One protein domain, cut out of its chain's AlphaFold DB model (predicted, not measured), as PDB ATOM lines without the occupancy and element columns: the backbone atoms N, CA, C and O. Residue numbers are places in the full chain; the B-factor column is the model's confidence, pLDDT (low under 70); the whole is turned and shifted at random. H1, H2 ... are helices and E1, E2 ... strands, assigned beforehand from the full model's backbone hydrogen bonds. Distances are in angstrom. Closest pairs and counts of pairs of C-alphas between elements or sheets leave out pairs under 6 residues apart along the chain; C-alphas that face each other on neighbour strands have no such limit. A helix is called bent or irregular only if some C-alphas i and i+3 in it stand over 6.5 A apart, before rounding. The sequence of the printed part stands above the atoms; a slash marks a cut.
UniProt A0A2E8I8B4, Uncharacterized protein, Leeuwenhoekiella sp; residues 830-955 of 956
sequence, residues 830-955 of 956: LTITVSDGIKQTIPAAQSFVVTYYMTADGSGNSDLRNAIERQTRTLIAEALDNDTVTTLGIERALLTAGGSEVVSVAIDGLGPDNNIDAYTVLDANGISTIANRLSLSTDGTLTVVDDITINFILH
ATOM      1  N   LEU A 830      42.508  25.316 -16.694       87.56
ATOM      2  CA  LEU A 830      42.228  26.662 -16.195       87.56
ATOM      3  C   LEU A 830      43.408  27.200 -15.394       87.56
ATOM      4  O   LEU A 830      44.044  26.483 -14.624       87.56
ATOM      5  N   THR A 831      43.654  28.503 -15.513       86.50
ATOM      6  CA  THR A 831      44.589  29.203 -14.624       86.50
ATOM      7  C   THR A 831      43.823  29.809 -13.456       86.50
ATOM      8  O   THR A 831      42.926  30.632 -13.650       86.50
ATOM      9  N   ILE A 832      44.208  29.435 -12.242       87.12
ATOM     10  CA  ILE A 832      43.587  29.888 -10.998       87.12
ATOM     11  C   ILE A 832      44.584  30.647 -10.125       87.12
ATOM     12  O   ILE A 832      45.802  30.500 -10.261       87.12
ATOM     13  N   THR A 833      44.053  31.446  -9.204       87.62
ATOM     14  CA  THR A 833      44.811  31.999  -8.078       87.62
ATOM     15  C   THR A 833      44.360  31.340  -6.786       87.62
ATOM     16  O   THR A 833      43.167  31.300  -6.492       87.62
ATOM     17  N   VAL A 834      45.327  30.850  -6.017       83.06
ATOM     18  CA  VAL A 834      45.131  30.288  -4.672       83.06
ATOM     19  C   VAL A 834      45.612  31.319  -3.639       83.06
ATOM     20  O   VAL A 834      46.195  32.350  -3.998       83.06
ATOM     21  N   SER A 835      45.345  31.084  -2.350       72.94
ATOM     22  CA  SER A 835      45.828  31.928  -1.246       72.94
ATOM     23  C   SER A 835      47.290  32.363  -1.438       72.94
ATOM     24  O   SER A 835      48.125  31.581  -1.888       72.94
ATOM     25  N   ASP A 836      47.588  33.620  -1.095       70.50
ATOM     26  CA  ASP A 836      48.903  34.267  -1.276       70.50
ATOM     27  C   ASP A 836      49.272  34.651  -2.731       70.50
ATOM     28  O   ASP A 836      50.417  34.987  -3.031       70.50
ATOM     29  N   GLY A 837      48.298  34.662  -3.653       72.69
ATOM     30  CA  GLY A 837      48.482  35.182  -5.017       72.69
ATOM     31  C   GLY A 837      49.252  34.246  -5.954       72.69
ATOM     32  O   GLY A 837      49.684  34.658  -7.034       72.69
ATOM     33  N   ILE A 838      49.441  32.988  -5.545       83.50
ATOM     34  CA  ILE A 838      50.128  31.964  -6.330       83.50
ATOM     35  C   ILE A 838      49.222  31.542  -7.487       83.50
ATOM     36  O   ILE A 838      48.070  31.160  -7.282       83.50
ATOM     37  N   LYS A 839      49.766  31.600  -8.706       86.88
ATOM     38  CA  LYS A 839      49.094  31.106  -9.909       86.88
ATOM     39  C   LYS A 839      49.396  29.625 -10.094       86.88
ATOM     40  O   LYS A 839      50.565  29.244 -10.148       86.88
ATOM     41  N   GLN A 840      48.351  28.823 -10.223       86.19
ATOM     42  CA  GLN A 840      48.432  27.394 -10.507       86.19
ATOM     43  C   GLN A 840      47.474  27.051 -11.650       86.19
ATOM     44  O   GLN A 840      46.501  27.764 -11.891       86.19
ATOM     45  N   THR A 841      47.761  25.967 -12.363       85.94
ATOM     46  CA  THR A 841      46.877  25.415 -13.387       85.94
ATOM     47  C   THR A 841      46.144  24.202 -12.827       85.94
ATOM     48  O   THR A 841      46.769  23.350 -12.192       85.94
ATOM     49  N   ILE A 842      44.833  24.138 -13.043       87.19
ATOM     50  CA  ILE A 842      43.983  23.003 -12.668       87.19
ATOM     51  C   ILE A 842      43.123  22.579 -13.862       87.19
ATOM     52  O   ILE A 842      42.827  23.424 -14.705       87.19
ATOM     53  N   PRO A 843      42.668  21.319 -13.929       87.38
ATOM     54  CA  PRO A 843      41.639  20.927 -14.888       87.38
ATOM     55  C   PRO A 843      40.350  21.749 -14.701       87.38
ATOM     56  O   PRO A 843      39.983  22.093 -13.580       87.38
ATOM     57  N   ALA A 844      39.645  22.074 -15.782       89.25
ATOM     58  CA  ALA A 844      38.352  22.757 -15.720       89.25
ATOM     59  C   ALA A 844      37.266  21.846 -15.124       89.25
ATOM     60  O   ALA A 844      36.532  22.246 -14.223       89.25
ATOM     61  N   ALA A 845      37.233  20.599 -15.585       89.25
ATOM     62  CA  ALA A 845      36.359  19.553 -15.084       89.25
ATOM     63  C   ALA A 845      36.981  18.874 -13.852       89.25
ATOM     64  O   ALA A 845      38.101  18.365 -13.926       89.25
ATOM     65  N   GLN A 846      36.257  18.857 -12.732       88.31
ATOM     66  CA  GLN A 846      36.705  18.307 -11.446       88.31
ATOM     67  C   GLN A 846      35.829  17.119 -11.020       88.31
ATOM     68  O   GLN A 846      34.604  17.171 -11.139       88.31
ATOM     69  N   SER A 847      36.446  16.055 -10.505       89.44
ATOM     70  CA  SER A 847      35.745  14.880  -9.964       89.44
ATOM     71  C   SER A 847      35.658  14.976  -8.446       89.44
ATOM     72  O   SER A 847      36.656  15.284  -7.798       89.44
ATOM     73  N   PHE A 848      34.501  14.662  -7.859       89.69
ATOM     74  CA  PHE A 848      34.277  14.838  -6.418       89.69
ATOM     75  C   PHE A 848      33.988  13.529  -5.689       89.69
ATOM     76  O   PHE A 848      33.322  12.624  -6.200       89.69
ATOM     77  N   VAL A 849      34.426  13.460  -4.435       90.31
ATOM     78  CA  VAL A 849      34.024  12.429  -3.478       90.31
ATOM     79  C   VAL A 849      33.386  13.123  -2.283       90.31
ATOM     80  O   VAL A 849      34.042  13.863  -1.556       90.31
ATOM     81  N   VAL A 850      32.095  12.884  -2.074       90.12
ATOM     82  CA  VAL A 850      31.323  13.484  -0.984       90.12
ATOM     83  C   VAL A 850      30.997  12.408   0.035       90.12
ATOM     84  O   VAL A 850      30.384  11.392  -0.288       90.12
ATOM     85  N   THR A 851      31.390  12.632   1.284       91.06
ATOM     86  CA  THR A 851      31.127  11.707   2.384       91.06
ATOM     87  C   THR A 851      30.143  12.328   3.368       91.06
ATOM     88  O   THR A 851      30.461  13.293   4.062       91.06
ATOM     89  N   TYR A 852      28.949  11.744   3.445       89.94
ATOM     90  CA  TYR A 852      27.899  12.102   4.392       89.94
ATOM     91  C   TYR A 852      27.983  11.232   5.641       89.94
ATOM     92  O   TYR A 852      27.867  10.007   5.569       89.94
ATOM     93  N   TYR A 853      28.108  11.866   6.804       89.12
ATOM     94  CA  TYR A 853      27.991  11.199   8.099       89.12
ATOM     95  C   TYR A 853      26.550  11.314   8.592       89.12
ATOM     96  O   TYR A 853      26.104  12.402   8.957       89.12
ATOM     97  N   MET A 854      25.815  10.202   8.588       86.69
ATOM     98  CA  MET A 854      24.375  10.171   8.863       86.69
ATOM     99  C   MET A 854      24.037   9.587  10.238       86.69
ATOM    100  O   MET A 854      24.801   8.802  10.811       86.69
ATOM    101  N   THR A 855      22.848   9.932  10.733       86.00
ATOM    102  CA  THR A 855      22.159   9.239  11.834       86.00
ATOM    103  C   THR A 855      21.725   7.824  11.412       86.00
ATOM    104  O   THR A 855      21.635   7.508  10.221       86.00
ATOM    105  N   ALA A 856      21.420   6.955  12.384       79.50
ATOM    106  CA  ALA A 856      20.901   5.609  12.110       79.50
ATOM    107  C   ALA A 856      19.574   5.629  11.329       79.50
ATOM    108  O   ALA A 856      19.389   4.821  10.416       79.50
ATOM    109  N   ASP A 857      18.693   6.582  11.642       77.44
ATOM    110  CA  ASP A 857      17.393   6.740  10.985       77.44
ATOM    111  C   ASP A 857      17.547   7.250   9.541       77.44
ATOM    112  O   ASP A 857      16.930   6.705   8.622       77.44
ATOM    113  N   GLY A 858      18.442   8.217   9.304       76.44
ATOM    114  CA  GLY A 858      18.753   8.717   7.965       76.44
ATOM    115  C   GLY A 858      19.451   7.683   7.075       76.44
ATOM    116  O   GLY A 858      19.118   7.547   5.898       76.44
ATOM    117  N   SER A 859      20.371   6.891   7.638       74.75
ATOM    118  CA  SER A 859      21.097   5.843   6.903       74.75
ATOM    119  C   SER A 859      20.185   4.697   6.434       74.75
ATOM    120  O   SER A 859      20.458   4.051   5.419       74.75
ATOM    121  N   GLY A 860      19.078   4.439   7.136       75.00
ATOM    122  CA  GLY A 860      18.109   3.401   6.775       75.00
ATOM    123  C   GLY A 860      17.142   3.779   5.645       75.00
ATOM    124  O   GLY A 860      16.499   2.891   5.083       75.00
ATOM    125  N   ASN A 861      17.029   5.063   5.293       83.31
ATOM    126  CA  ASN A 861      16.008   5.567   4.375       83.31
ATOM    127  C   ASN A 861      16.553   5.745   2.943       83.31
ATOM    128  O   ASN A 861      17.321   6.666   2.663       83.31
ATOM    129  N   SER A 862      16.145   4.869   2.018       82.19
ATOM    130  CA  SER A 862      16.573   4.926   0.611       82.19
ATOM    131  C   SER A 862      16.094   6.176  -0.122       82.19
ATOM    132  O   SER A 862      16.842   6.717  -0.930       82.19
ATOM    133  N   ASP A 863      14.886   6.651   0.173       82.81
ATOM    134  CA  ASP A 863      14.293   7.793  -0.526       82.81
ATOM    135  C   ASP A 863      14.991   9.093  -0.122       82.81
ATOM    136  O   ASP A 863      15.299   9.928  -0.972       82.81
ATOM    137  N   LEU A 864      15.329   9.221   1.167       83.56
ATOM    138  CA  LEU A 864      16.129  10.333   1.678       83.56
ATOM    139  C   LEU A 864      17.523  10.356   1.041       83.56
ATOM    140  O   LEU A 864      17.975  11.415   0.617       83.56
ATOM    141  N   ARG A 865      18.193   9.201   0.931       82.19
ATOM    142  CA  ARG A 865      19.512   9.130   0.283       82.19
ATOM    143  C   ARG A 865      19.448   9.532  -1.186       82.19
ATOM    144  O   ARG A 865      20.240  10.368  -1.594       82.19
ATOM    145  N   ASN A 866      18.470   9.035  -1.943       83.06
ATOM    146  CA  ASN A 866      18.290   9.421  -3.346       83.06
ATOM    147  C   ASN A 866      18.021  10.932  -3.503       83.06
ATOM    148  O   ASN A 866      18.503  11.556  -4.449       83.06
ATOM    149  N   ALA A 867      17.267  11.536  -2.576       83.88
ATOM    150  CA  ALA A 867      17.033  12.979  -2.561       83.88
ATOM    151  C   ALA A 867      18.318  13.767  -2.258       83.88
ATOM    152  O   ALA A 867      18.627  14.720  -2.977       83.88
ATOM    153  N   ILE A 868      19.095  13.336  -1.255       85.31
ATOM    154  CA  ILE A 868      20.396  13.934  -0.921       85.31
ATOM    155  C   ILE A 868      21.348  13.821  -2.112       85.31
ATOM    156  O   ILE A 868      21.986  14.809  -2.455       85.31
ATOM    157  N   GLU A 869      21.422  12.671  -2.784       84.25
ATOM    158  CA  GLU A 869      22.288  12.491  -3.954       84.25
ATOM    159  C   GLU A 869      21.964  13.486  -5.070       84.25
ATOM    160  O   GLU A 869      22.870  14.132  -5.597       84.25
ATOM    161  N   ARG A 870      20.678  13.660  -5.399       81.31
ATOM    162  CA  ARG A 870      20.246  14.629  -6.414       81.31
ATOM    163  C   ARG A 870      20.614  16.056  -6.013       81.31
ATOM    164  O   ARG A 870      21.199  16.783  -6.805       81.31
ATOM    165  N   GLN A 871      20.320  16.428  -4.771       86.00
ATOM    166  CA  GLN A 871      20.591  17.768  -4.260       86.00
ATOM    167  C   GLN A 871      22.094  18.062  -4.161       86.00
ATOM    168  O   GLN A 871      22.517  19.186  -4.413       86.00
ATOM    169  N   THR A 872      22.911  17.050  -3.853       88.25
ATOM    170  CA  THR A 872      24.378  17.160  -3.814       88.25
ATOM    171  C   THR A 872      24.925  17.603  -5.163       88.25
ATOM    172  O   THR A 872      25.742  18.517  -5.221       88.25
ATOM    173  N   ARG A 873      24.457  16.974  -6.248       87.06
ATOM    174  CA  ARG A 873      24.896  17.285  -7.614       87.06
ATOM    175  C   ARG A 873      24.564  18.731  -7.982       87.06
ATOM    176  O   ARG A 873      25.463  19.476  -8.359       87.06
ATOM    177  N   THR A 874      23.315  19.145  -7.761       86.19
ATOM    178  CA  THR A 874      22.854  20.517  -8.029       86.19
ATOM    179  C   THR A 874      23.652  21.559  -7.244       86.19
ATOM    180  O   THR A 874      24.160  22.506  -7.830       86.19
ATOM    181  N   LEU A 875      23.843  21.359  -5.936       88.50
ATOM    182  CA  LEU A 875      24.546  22.330  -5.090       88.50
ATOM    183  C   LEU A 875      26.038  22.449  -5.419       88.50
ATOM    184  O   LEU A 875      26.601  23.536  -5.309       88.50
ATOM    185  N   ILE A 876      26.694  21.351  -5.810       88.25
ATOM    186  CA  ILE A 876      28.088  21.412  -6.271       88.25
ATOM    187  C   ILE A 876      28.163  22.161  -7.603       88.25
ATOM    188  O   ILE A 876      29.035  23.012  -7.755       88.25
ATOM    189  N   ALA A 877      27.250  21.894  -8.543       85.81
ATOM    190  CA  ALA A 877      27.205  22.604  -9.820       85.81
ATOM    191  C   ALA A 877      27.015  24.120  -9.624       85.81
ATOM    192  O   ALA A 877      27.795  24.903 -10.160       85.81
ATOM    193  N   GLU A 878      26.060  24.531  -8.781       85.75
ATOM    194  CA  GLU A 878      25.829  25.941  -8.419       85.75
ATOM    195  C   GLU A 878      27.054  26.582  -7.753       85.75
ATOM    196  O   GLU A 878      27.389  27.738  -8.011       85.75
ATOM    197  N   ALA A 879      27.757  25.841  -6.892       87.56
ATOM    198  CA  ALA A 879      28.953  26.358  -6.240       87.56
ATOM    199  C   ALA A 879      30.100  26.599  -7.232       87.56
ATOM    200  O   ALA A 879      30.821  27.588  -7.077       87.56
ATOM    201  N   LEU A 880      30.260  25.727  -8.232       87.25
ATOM    202  CA  LEU A 880      31.304  25.821  -9.258       87.25
ATOM    203  C   LEU A 880      31.038  26.899 -10.314       87.25
ATOM    204  O   LEU A 880      31.993  27.357 -10.942       87.25
ATOM    205  N   ASP A 881      29.788  27.342 -10.469       83.38
ATOM    206  CA  ASP A 881      29.441  28.447 -11.372       83.38
ATOM    207  C   ASP A 881      29.966  29.815 -10.873       83.38
ATOM    208  O   ASP A 881      30.079  30.792 -11.617       83.38
ATOM    209  N   ASN A 882      30.373  29.891  -9.602       84.44
ATOM    210  CA  ASN A 882      30.986  31.089  -9.038       84.44
ATOM    211  C   ASN A 882      32.457  31.232  -9.452       84.44
ATOM    212  O   ASN A 882      33.234  30.279  -9.428       84.44
ATOM    213  N   ASP A 883      32.897  32.472  -9.692       82.38
ATOM    214  CA  ASP A 883      34.303  32.759 -10.024       82.38
ATOM    215  C   ASP A 883      35.269  32.416  -8.869       82.38
ATOM    216  O   ASP A 883      36.455  32.171  -9.098       82.38
ATOM    217  N   THR A 884      34.774  32.400  -7.622       86.56
ATOM    218  CA  THR A 884      35.519  31.958  -6.433       86.56
ATOM    219  C   THR A 884      34.833  30.764  -5.787       86.56
ATOM    220  O   THR A 884      33.707  30.873  -5.305       86.56
ATOM    221  N   VAL A 885      35.553  29.649  -5.715       87.50
ATOM    222  CA  VAL A 885      35.062  28.376  -5.180       87.50
ATOM    223  C   VAL A 885      35.790  28.066  -3.879       87.50
ATOM    224  O   VAL A 885      37.006  28.248  -3.779       87.50
ATOM    225  N   THR A 886      35.053  27.595  -2.868       88.44
ATOM    226  CA  THR A 886      35.620  27.197  -1.569       88.44
ATOM    227  C   THR A 886      35.034  25.871  -1.097       88.44
ATOM    228  O   THR A 886      33.820  25.671  -1.177       88.44
ATOM    229  N   THR A 887      35.872  24.989  -0.547       86.44
ATOM    230  CA  THR A 887      35.439  23.702   0.031       86.44
ATOM    231  C   THR A 887      34.436  23.919   1.165       86.44
ATOM    232  O   THR A 887      33.345  23.355   1.155       86.44
ATOM    233  N   LEU A 888      34.741  24.845   2.079       86.19
ATOM    234  CA  LEU A 888      33.871  25.200   3.205       86.19
ATOM    235  C   LEU A 888      32.505  25.753   2.763       86.19
ATOM    236  O   LEU A 888      31.500  25.532   3.442       86.19
ATOM    237  N   GLY A 889      32.459  26.507   1.660       85.56
ATOM    238  CA  GLY A 889      31.209  27.014   1.092       85.56
ATOM    239  C   GLY A 889      30.311  25.874   0.620       85.56
ATOM    240  O   GLY A 889      29.136  25.831   0.989       85.56
ATOM    241  N   ILE A 890      30.894  24.913  -0.100       87.62
ATOM    242  CA  ILE A 890      30.194  23.721  -0.586       87.62
ATOM    243  C   ILE A 890      29.705  22.867   0.591       87.62
ATOM    244  O   ILE A 890      28.520  22.556   0.671       87.62
ATOM    245  N   GLU A 891      30.567  22.550   1.560       89.31
ATOM    246  CA  GLU A 891      30.194  21.738   2.730       89.31
ATOM    247  C   GLU A 891      29.025  22.340   3.517       89.31
ATOM    248  O   GLU A 891      28.119  21.623   3.944       89.31
ATOM    249  N   ARG A 892      29.005  23.668   3.690       87.31
ATOM    250  CA  ARG A 892      27.907  24.369   4.371       87.31
ATOM    251  C   ARG A 892      26.598  24.295   3.596       87.31
ATOM    252  O   ARG A 892      25.554  24.098   4.223       87.31
ATOM    253  N   ALA A 893      26.643  24.450   2.274       87.69
ATOM    254  CA  ALA A 893      25.464  24.314   1.424       87.69
ATOM    255  C   ALA A 893      24.892  22.890   1.522       87.69
ATOM    256  O   ALA A 893      23.707  22.716   1.812       87.69
ATOM    257  N   LEU A 894      25.756  21.876   1.408       89.00
ATOM    258  CA  LEU A 894      25.384  20.464   1.510       89.00
ATOM    259  C   LEU A 894      24.837  20.085   2.897       89.00
ATOM    260  O   LEU A 894      23.852  19.352   2.988       89.00
ATOM    261  N   LEU A 895      25.435  20.590   3.980       88.38
ATOM    262  CA  LEU A 895      24.964  20.335   5.347       88.38
ATOM    263  C   LEU A 895      23.590  20.969   5.604       88.38
ATOM    264  O   LEU A 895      22.726  20.350   6.220       88.38
ATOM    265  N   THR A 896      23.381  22.192   5.115       86.38
ATOM    266  CA  THR A 896      22.102  22.906   5.261       86.38
ATOM    267  C   THR A 896      20.982  22.173   4.525       86.38
ATOM    268  O   THR A 896      19.885  22.022   5.059       86.38
ATOM    269  N   ALA A 897      21.281  21.672   3.328       83.69
ATOM    270  CA  ALA A 897      20.379  20.868   2.517       83.69
ATOM    271  C   ALA A 897      20.039  19.503   3.136       83.69
ATOM    272  O   ALA A 897      18.882  19.087   3.110       83.69
ATOM    273  N   GLY A 898      21.026  18.826   3.731       79.25
ATOM    274  CA  GLY A 898      20.858  17.500   4.338       79.25
ATOM    275  C   GLY A 898      19.981  17.460   5.598       79.25
ATOM    276  O   GLY A 898      19.492  16.393   5.972       79.25
ATOM    277  N   GLY A 899      19.744  18.604   6.248       82.12
ATOM    278  CA  GLY A 899      18.866  18.710   7.416       82.12
ATOM    279  C   GLY A 899      19.390  17.988   8.668       82.12
ATOM    280  O   GLY A 899      20.584  17.753   8.822       82.12
ATOM    281  N   SER A 900      18.489  17.645   9.598       81.94
ATOM    282  CA  SER A 900      18.851  17.069  10.909       81.94
ATOM    283  C   SER A 900      19.420  15.648  10.859       81.94
ATOM    284  O   SER A 900      20.017  15.204  11.837       81.94
ATOM    285  N   GLU A 901      19.231  14.936   9.747       82.06
ATOM    286  CA  GLU A 901      19.686  13.549   9.577       82.06
ATOM    287  C   GLU A 901      21.150  13.447   9.118       82.06
ATOM    288  O   GLU A 901      21.757  12.373   9.188       82.06
ATOM    289  N   VAL A 902      21.735  14.565   8.675       84.81
ATOM    290  CA  VAL A 902      23.147  14.679   8.300       84.81
ATOM    291  C   VAL A 902      23.908  15.376   9.426       84.81
ATOM    292  O   VAL A 902      23.674  16.539   9.739       84.81
ATOM    293  N   VAL A 903      24.849  14.661  10.042       84.00
ATOM    294  CA  VAL A 903      25.657  15.159  11.166       84.00
ATOM    295  C   VAL A 903      26.823  16.015  10.672       84.00
ATOM    296  O   VAL A 903      27.141  17.043  11.266       84.00
ATOM    297  N   SER A 904      27.487  15.581   9.599       86.44
ATOM    298  CA  SER A 904      28.552  16.337   8.932       86.44
ATOM    299  C   SER A 904      28.739  15.862   7.492       86.44
ATOM    300  O   SER A 904      28.331  14.750   7.143       86.44
ATOM    301  N   VAL A 905      29.364  16.707   6.676       88.69
ATOM    302  CA  VAL A 905      29.706  16.432   5.278       88.69
ATOM    303  C   VAL A 905      31.182  16.749   5.093       88.69
ATOM    304  O   VAL A 905      31.645  17.760   5.614       88.69
ATOM    305  N   ALA A 906      31.898  15.888   4.379       87.38
ATOM    306  CA  ALA A 906      33.256  16.148   3.916       87.38
ATOM    307  C   ALA A 906      33.288  16.042   2.391       87.38
ATOM    308  O   ALA A 906      32.710  15.097   1.837       87.38
ATOM    309  N   ILE A 907      33.943  16.995   1.731       87.81
ATOM    310  CA  ILE A 907      34.139  16.985   0.280       87.81
ATOM    311  C   ILE A 907      35.624  16.903  -0.070       87.81
ATOM    312  O   ILE A 907      36.428  17.716   0.372       87.81
ATOM    313  N   ASP A 908      35.955  15.937  -0.918       85.50
ATOM    314  CA  ASP A 908      37.251  15.790  -1.568       85.50
ATOM    315  C   ASP A 908      37.070  15.957  -3.086       85.50
ATOM    316  O   ASP A 908      35.980  15.715  -3.613       85.50
ATOM    317  N   GLY A 909      38.123  16.345  -3.809       77.75
ATOM    318  CA  GLY A 909      38.084  16.479  -5.275       77.75
ATOM    319  C   GLY A 909      38.464  17.852  -5.829       77.75
ATOM    320  O   GLY A 909      38.474  18.037  -7.041       77.75
ATOM    321  N   LEU A 910      38.748  18.841  -4.971       80.56
ATOM    322  CA  LEU A 910      39.057  20.193  -5.435       80.56
ATOM    323  C   LEU A 910      40.542  20.324  -5.829       80.56
ATOM    324  O   LEU A 910      41.426  20.472  -4.979       80.56
ATOM    325  N   GLY A 911      40.803  20.301  -7.140       71.19
ATOM    326  CA  GLY A 911      42.136  20.440  -7.727       71.19
ATOM    327  C   GLY A 911      42.896  19.111  -7.875       71.19
ATOM    328  O   GLY A 911      42.494  18.095  -7.318       71.19
ATOM    329  N   PRO A 912      44.035  19.106  -8.596       61.72
ATOM    330  CA  PRO A 912      44.725  17.884  -9.033       61.72
ATOM    331  C   PRO A 912      45.245  16.966  -7.906       61.72
ATOM    332  O   PRO A 912      45.481  15.793  -8.168       61.72
ATOM    333  N   ASP A 913      45.380  17.471  -6.671       65.56
ATOM    334  CA  ASP A 913      45.847  16.716  -5.491       65.56
ATOM    335  C   ASP A 913      44.893  16.828  -4.274       65.56
ATOM    336  O   ASP A 913      45.311  16.573  -3.142       65.56
ATOM    337  N   ASN A 914      43.637  17.265  -4.455       62.50
ATOM    338  CA  ASN A 914      42.683  17.555  -3.361       62.50
ATOM    339  C   ASN A 914      43.212  18.529  -2.287       62.50
ATOM    340  O   ASN A 914      42.828  18.455  -1.123       62.50
ATOM    341  N   ASN A 915      44.127  19.423  -2.658       66.00
ATOM    342  CA  ASN A 915      44.868  20.260  -1.708       66.00
ATOM    343  C   ASN A 915      44.556  21.756  -1.864       66.00
ATOM    344  O   ASN A 915      45.368  22.610  -1.509       66.00
ATOM    345  N   ILE A 916      43.413  22.080  -2.472       79.06
ATOM    346  CA  ILE A 916      42.974  23.459  -2.671       79.06
ATOM    347  C   ILE A 916      41.732  23.691  -1.817       79.06
ATOM    348  O   ILE A 916      40.676  23.136  -2.092       79.06
ATOM    349  N   ASP A 917      41.851  24.541  -0.798       81.31
ATOM    350  CA  ASP A 917      40.713  24.927   0.050       81.31
ATOM    351  C   ASP A 917      39.829  25.988  -0.623       81.31
ATOM    352  O   ASP A 917      38.607  26.019  -0.456       81.31
ATOM    353  N   ALA A 918      40.461  26.892  -1.371       85.69
ATOM    354  CA  ALA A 918      39.808  27.985  -2.069       85.69
ATOM    355  C   ALA A 918      40.623  28.423  -3.287       85.69
ATOM    356  O   ALA A 918      41.850  28.548  -3.206       85.69
ATOM    357  N   TYR A 919      39.940  28.726  -4.387       86.94
ATOM    358  CA  TYR A 919      40.558  29.341  -5.557       86.94
ATOM    359  C   TYR A 919      39.627  30.327  -6.249       86.94
ATOM    360  O   TYR A 919      38.405  30.246  -6.135       86.94
ATOM    361  N   THR A 920      40.232  31.232  -7.013       87.19
ATOM    362  CA  THR A 920      39.531  32.129  -7.933       87.19
ATOM    363  C   THR A 920      40.022  31.878  -9.354       87.19
ATOM    364  O   THR A 920      41.235  31.864  -9.602       87.19
ATOM    365  N   VAL A 921      39.099  31.670 -10.292       85.62
ATOM    366  CA  VAL A 921      39.414  31.501 -11.718       85.62
ATOM    367  C   VAL A 921      39.846  32.849 -12.297       85.62
ATOM    368  O   VAL A 921      39.162  33.852 -12.124       85.62
ATOM    369  N   LEU A 922      41.011  32.896 -12.954       82.44
ATOM    370  CA  LEU A 922      41.521  34.133 -13.565       82.44
ATOM    371  C   LEU A 922      41.058  34.332 -15.010       82.44
ATOM    372  O   LEU A 922      41.037  35.463 -15.490       82.44
ATOM    373  N   ASP A 923      40.774  33.242 -15.720       76.44
ATOM    374  CA  ASP A 923      40.358  33.299 -17.118       76.44
ATOM    375  C   ASP A 923      38.842  33.471 -17.212       76.44
ATOM    376  O   ASP A 923      38.086  32.565 -16.872       76.44
ATOM    377  N   ALA A 924      38.401  34.625 -17.711       71.00
ATOM    378  CA  ALA A 924      36.986  34.907 -17.921       71.00
ATOM    379  C   ALA A 924      36.337  33.967 -18.958       71.00
ATOM    380  O   ALA A 924      35.127  33.742 -18.898       71.00
ATOM    381  N   ASN A 925      37.128  33.379 -19.868       81.12
ATOM    382  CA  ASN A 925      36.632  32.425 -20.865       81.12
ATOM    383  C   ASN A 925      36.365  31.035 -20.283       81.12
ATOM    384  O   ASN A 925      35.715  30.225 -20.940       81.12
ATOM    385  N   GLY A 926      36.888  30.738 -19.092       85.12
ATOM    386  CA  GLY A 926      36.795  29.430 -18.465       85.12
ATOM    387  C   GLY A 926      35.922  29.433 -17.220       85.12
ATOM    388  O   GLY A 926      35.654  30.476 -16.618       85.12
ATOM    389  N   ILE A 927      35.462  28.248 -16.840       88.75
ATOM    390  CA  ILE A 927      34.769  28.010 -15.577       88.75
ATOM    391  C   ILE A 927      35.021  26.580 -15.117       88.75
ATOM    392  O   ILE A 927      35.247  25.685 -15.933       88.75
ATOM    393  N   SER A 928      35.022  26.373 -13.806       89.12
ATOM    394  CA  SER A 928      35.087  25.024 -13.259       89.12
ATOM    395  C   SER A 928      33.728  24.344 -13.369       89.12
ATOM    396  O   SER A 928      32.703  24.976 -13.152       89.12
ATOM    397  N   THR A 929      33.713  23.054 -13.683       90.69
ATOM    398  CA  THR A 929      32.486  22.247 -13.739       90.69
ATOM    399  C   THR A 929      32.724  20.873 -13.140       90.69
ATOM    400  O   THR A 929      33.868  20.467 -12.908       90.69
ATOM    401  N   ILE A 930      31.649  20.128 -12.884       90.38
ATOM    402  CA  ILE A 930      31.783  18.726 -12.495       90.38
ATOM    403  C   ILE A 930      32.216  17.934 -13.730       90.38
ATOM    404  O   ILE A 930      31.718  18.154 -14.834       90.38
ATOM    405  N   ALA A 931      33.167  17.023 -13.553       90.00
ATOM    406  CA  ALA A 931      33.600  16.126 -14.608       90.00
ATOM    407  C   ALA A 931      32.496  15.129 -14.968       90.00
ATOM    408  O   ALA A 931      31.794  14.609 -14.105       90.00
ATOM    409  N   ASN A 932      32.368  14.822 -16.255       91.56
ATOM    410  CA  ASN A 932      31.430  13.820 -16.746       91.56
ATOM    411  C   ASN A 932      32.163  12.502 -16.999       91.56
ATOM    412  O   ASN A 932      33.281  12.497 -17.528       91.56
ATOM    413  N   ARG A 933      31.516  11.374 -16.705       91.50
ATOM    414  CA  ARG A 933      32.025  10.040 -17.045       91.50
ATOM    415  C   ARG A 933      31.002   9.231 -17.824       91.50
ATOM    416  O   ARG A 933      29.800   9.316 -17.573       91.50
ATOM    417  N   LEU A 934      31.496   8.410 -18.743       91.62
ATOM    418  CA  LEU A 934      30.686   7.417 -19.435       91.62
ATOM    419  C   LEU A 934      30.453   6.224 -18.502       91.62
ATOM    420  O   LEU A 934      31.370   5.782 -17.803       91.62
ATOM    421  N   SER A 935      29.231   5.705 -18.479       91.00
ATOM    422  CA  SER A 935      28.834   4.569 -17.651       91.00
ATOM    423  C   SER A 935      27.807   3.695 -18.367       91.00
ATOM    424  O   SER A 935      27.134   4.142 -19.296       91.00
ATOM    425  N   LEU A 936      27.701   2.438 -17.942       89.94
ATOM    426  CA  LEU A 936      26.701   1.508 -18.455       89.94
ATOM    427  C   LEU A 936      25.456   1.555 -17.562       89.94
ATOM    428  O   LEU A 936      25.548   1.325 -16.354       89.94
ATOM    429  N   SER A 937      24.304   1.846 -18.157       85.75
ATOM    430  CA  SER A 937      23.006   1.780 -17.487       85.75
ATOM    431  C   SER A 937      22.563   0.323 -17.280       85.75
ATOM    432  O   SER A 937      23.094  -0.614 -17.883       85.75
ATOM    433  N   THR A 938      21.579   0.106 -16.406       80.12
ATOM    434  CA  THR A 938      21.039  -1.231 -16.091       80.12
ATOM    435  C   THR A 938      20.341  -1.896 -17.278       80.12
ATOM    436  O   THR A 938      20.223  -3.121 -17.306       80.12
ATOM    437  N   ASP A 939      19.910  -1.107 -18.260       81.50
ATOM    438  CA  ASP A 939      19.319  -1.545 -19.528       81.50
ATOM    439  C   ASP A 939      20.363  -1.879 -20.613       81.50
ATOM    440  O   ASP A 939      19.998  -2.301 -21.711       81.50
ATOM    441  N   GLY A 940      21.658  -1.735 -20.309       80.94
ATOM    442  CA  GLY A 940      22.758  -1.979 -21.242       80.94
ATOM    443  C   GLY A 940      23.053  -0.816 -22.194       80.94
ATOM    444  O   GLY A 940      23.897  -0.972 -23.076       80.94
ATOM    445  N   THR A 941      22.399   0.337 -22.028       88.81
ATOM    446  CA  THR A 941      22.710   1.556 -22.788       88.81
ATOM    447  C   THR A 941      23.902   2.303 -22.188       88.81
ATOM    448  O   THR A 941      24.153   2.259 -20.980       88.81
ATOM    449  N   LEU A 942      24.669   2.990 -23.036       90.38
ATOM    450  CA  LEU A 942      25.747   3.878 -22.603       90.38
ATOM    451  C   LEU A 942      25.159   5.243 -22.239       90.38
ATOM    452  O   LEU A 942      24.529   5.890 -23.075       90.38
ATOM    453  N   THR A 943      25.388   5.693 -21.009       91.25
ATOM    454  CA  THR A 943      24.907   6.980 -20.495       91.25
ATOM    455  C   THR A 943      26.049   7.794 -19.889       91.25
ATOM    456  O   THR A 943      27.075   7.245 -19.471       91.25
ATOM    457  N   VAL A 944      25.878   9.111 -19.840       90.44
ATOM    458  CA  VAL A 944      26.833  10.052 -19.248       90.44
ATOM    459  C   VAL A 944      26.296  10.503 -17.896       90.44
ATOM    460  O   VAL A 944      25.135  10.888 -17.783       90.44
ATOM    461  N   VAL A 945      27.140  10.452 -16.866       90.44
ATOM    462  CA  VAL A 945      26.779  10.832 -15.492       90.44
ATOM    463  C   VAL A 945      27.818  11.779 -14.905       90.44
ATOM    464  O   VAL A 945      28.993  11.706 -15.282       90.44
ATOM    465  N   ASP A 946      27.418  12.639 -13.963       90.06
ATOM    466  CA  ASP A 946      28.400  13.457 -13.237       90.06
ATOM    467  C   ASP A 946      29.293  12.546 -12.371       90.06
ATOM    468  O   ASP A 946      28.795  11.667 -11.647       90.06
ATOM    469  N   ASP A 947      30.606  12.769 -12.419       89.81
ATOM    470  CA  ASP A 947      31.630  12.023 -11.686       89.81
ATOM    471  C   ASP A 947      31.717  12.487 -10.226       89.81
ATOM    472  O   ASP A 947      32.690  13.084  -9.760       89.81
ATOM    473  N   ILE A 948      30.630  12.213  -9.505       89.00
ATOM    474  CA  ILE A 948      30.505  12.419  -8.066       89.00
ATOM    475  C   ILE A 948      30.298  11.058  -7.416       89.00
ATOM    476  O   ILE A 948      29.319  10.355  -7.689       89.00
ATOM    477  N   THR A 949      31.211  10.698  -6.521       88.94
ATOM    478  CA  THR A 949      31.081   9.513  -5.670       88.94
ATOM    479  C   THR A 949      30.512   9.929  -4.322       88.94
ATOM    480  O   THR A 949      31.154  10.672  -3.586       88.94
ATOM    481  N   ILE A 950      29.313   9.451  -3.993       88.75
ATOM    482  CA  ILE A 950      28.620   9.797  -2.746       88.75
ATOM    483  C   ILE A 950      28.675   8.601  -1.798       88.75
ATOM    484  O   ILE A 950      28.182   7.518  -2.109       88.75
ATOM    485  N   ASN A 951      29.284   8.802  -0.633       90.38
ATOM    486  CA  ASN A 951      29.432   7.789   0.404       90.38
ATOM    487  C   ASN A 951      28.580   8.156   1.616       90.38
ATOM    488  O   ASN A 951      28.741   9.228   2.195       90.38
ATOM    489  N   PHE A 952      27.725   7.235   2.053       88.81
ATOM    490  CA  PHE A 952      26.957   7.381   3.287       88.81
ATOM    491  C   PHE A 952      27.580   6.528   4.391       88.81
ATOM    492  O   PHE A 952      27.590   5.298   4.305       88.81
ATOM    493  N   ILE A 953      28.090   7.177   5.435       88.81
ATOM    494  CA  ILE A 953      28.727   6.527   6.583       88.81
ATOM    495  C   ILE A 953      27.861   6.745   7.824       88.81
ATOM    496  O   ILE A 953      27.443   7.862   8.124       88.81
ATOM    497  N   LEU A 954      27.601   5.670   8.568       85.56
ATOM    498  CA  LEU A 954      26.914   5.752   9.855       85.56
ATOM    499  C   LEU A 954      27.836   6.406  10.894       85.56
ATOM    500  O   LEU A 954      28.929   5.899  11.151       85.56
ATOM    501  N   HIS A 955      27.404   7.521  11.486       75.88
ATOM    502  CA  HIS A 955      28.198   8.240  12.486       75.88
ATOM    503  C   HIS A 955      28.088   7.626  13.894       75.88
ATOM    504  O   HIS A 955      29.059   7.680  14.652       75.88
TER     505      HIS A 955
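What this domain is: This is residues 830 to 955 of the 956 residues of an uncharacterized protein of Leeuwenhoekiella sp (UniProt A0A2E8I8B4). A three-stranded sheet, E5 E3 E9, is covered on one face by two long helices, H2 and H3, which lie side by side and run opposite ways; a small twisted sheet, E2 E1 E6 E4, sits at one end of this slab and the short H1 at the other. The hairpin of E7 and E8 extends from the slab as an arm, and E8 runs on into E9. The printed part has 126 residues, with three named helices and nine named strands in the order E1 E2 E3 H1 H2 E4 H3 E5 E6 E7 E8 E9; the class is mixed, helices and strands. In the sheet E5 E3 E9 the pairing is mixed, and in the other two sheets it is antiparallel. The whole is compact, with a radius of gyration of the C-alphas of 15.7 A and spans of 45 by 37 by 21 A.

Where its parts are: E1, residues 830 to 834, begins with C-alpha 830 at (42.228, 26.662, -16.195). E2 is residues 838 to 843, and E3, residues 848 to 854, is 18.8 A long. H1 is residues 856 to 859; H2, residues 862 to 880, is 27.4 A long and begins with C-alpha 862 at (16.573, 4.926, 0.611). E4 is residues 884 to 886. H3, residues 887 to 901, is 21.0 A long and irregular, with C-alphas 897 and 900 9.3 A apart. E5, residues 902 to 908, is 17.2 A long; E6 is residues 918 to 921, E7 932 to 936 and E8 942 to 946. E9, residues 948 to 954, is 19.5 A long and ends with C-alpha 954 at (26.914, 5.752, 9.855).

How they stand to each other: E3 is parallel to E9, with N 850 and O 949 2.8 A apart, and antiparallel to E5, with N 851 and O 906 2.9 A apart. H2 and H3 on one face make two layers, helices over a sheet: H3 is over E5 at a height over the sheet of 6.9 A, H2 over E3 and E9 at 9.5 A. H2 and H3 touch, closest at the C-alphas of Thr 872 and Leu 894, 6.3 A, at a shallow tilt of 23 degrees, opposite ways. Every O i to N i+4 pair is within hydrogen-bond range in H2, and 9 of 11 in H3; H1 is too short for such a pair. H1 is on the same face. In the strongly twisted sheet E2 E1 E6 E4, N 832 and O 840 are within hydrogen-bond range at 2.9 A in the hairpin E1 and E2, N 833 and O 920 are 2.9 A apart between E1 and E6, and N 885 and O 919 are 2.9 A apart between E6 and E4. In the hairpin E7 and E8, N 935 and O 943 are 2.8 A apart.

The domain as a whole: The two C-alphas farthest apart are those of Asp 836 and Asp 939, 49.9 A. The printed part has no cut and no long link. The mean pLDDT of the printed part is 84.7, and residues 912 to 915 are under 70.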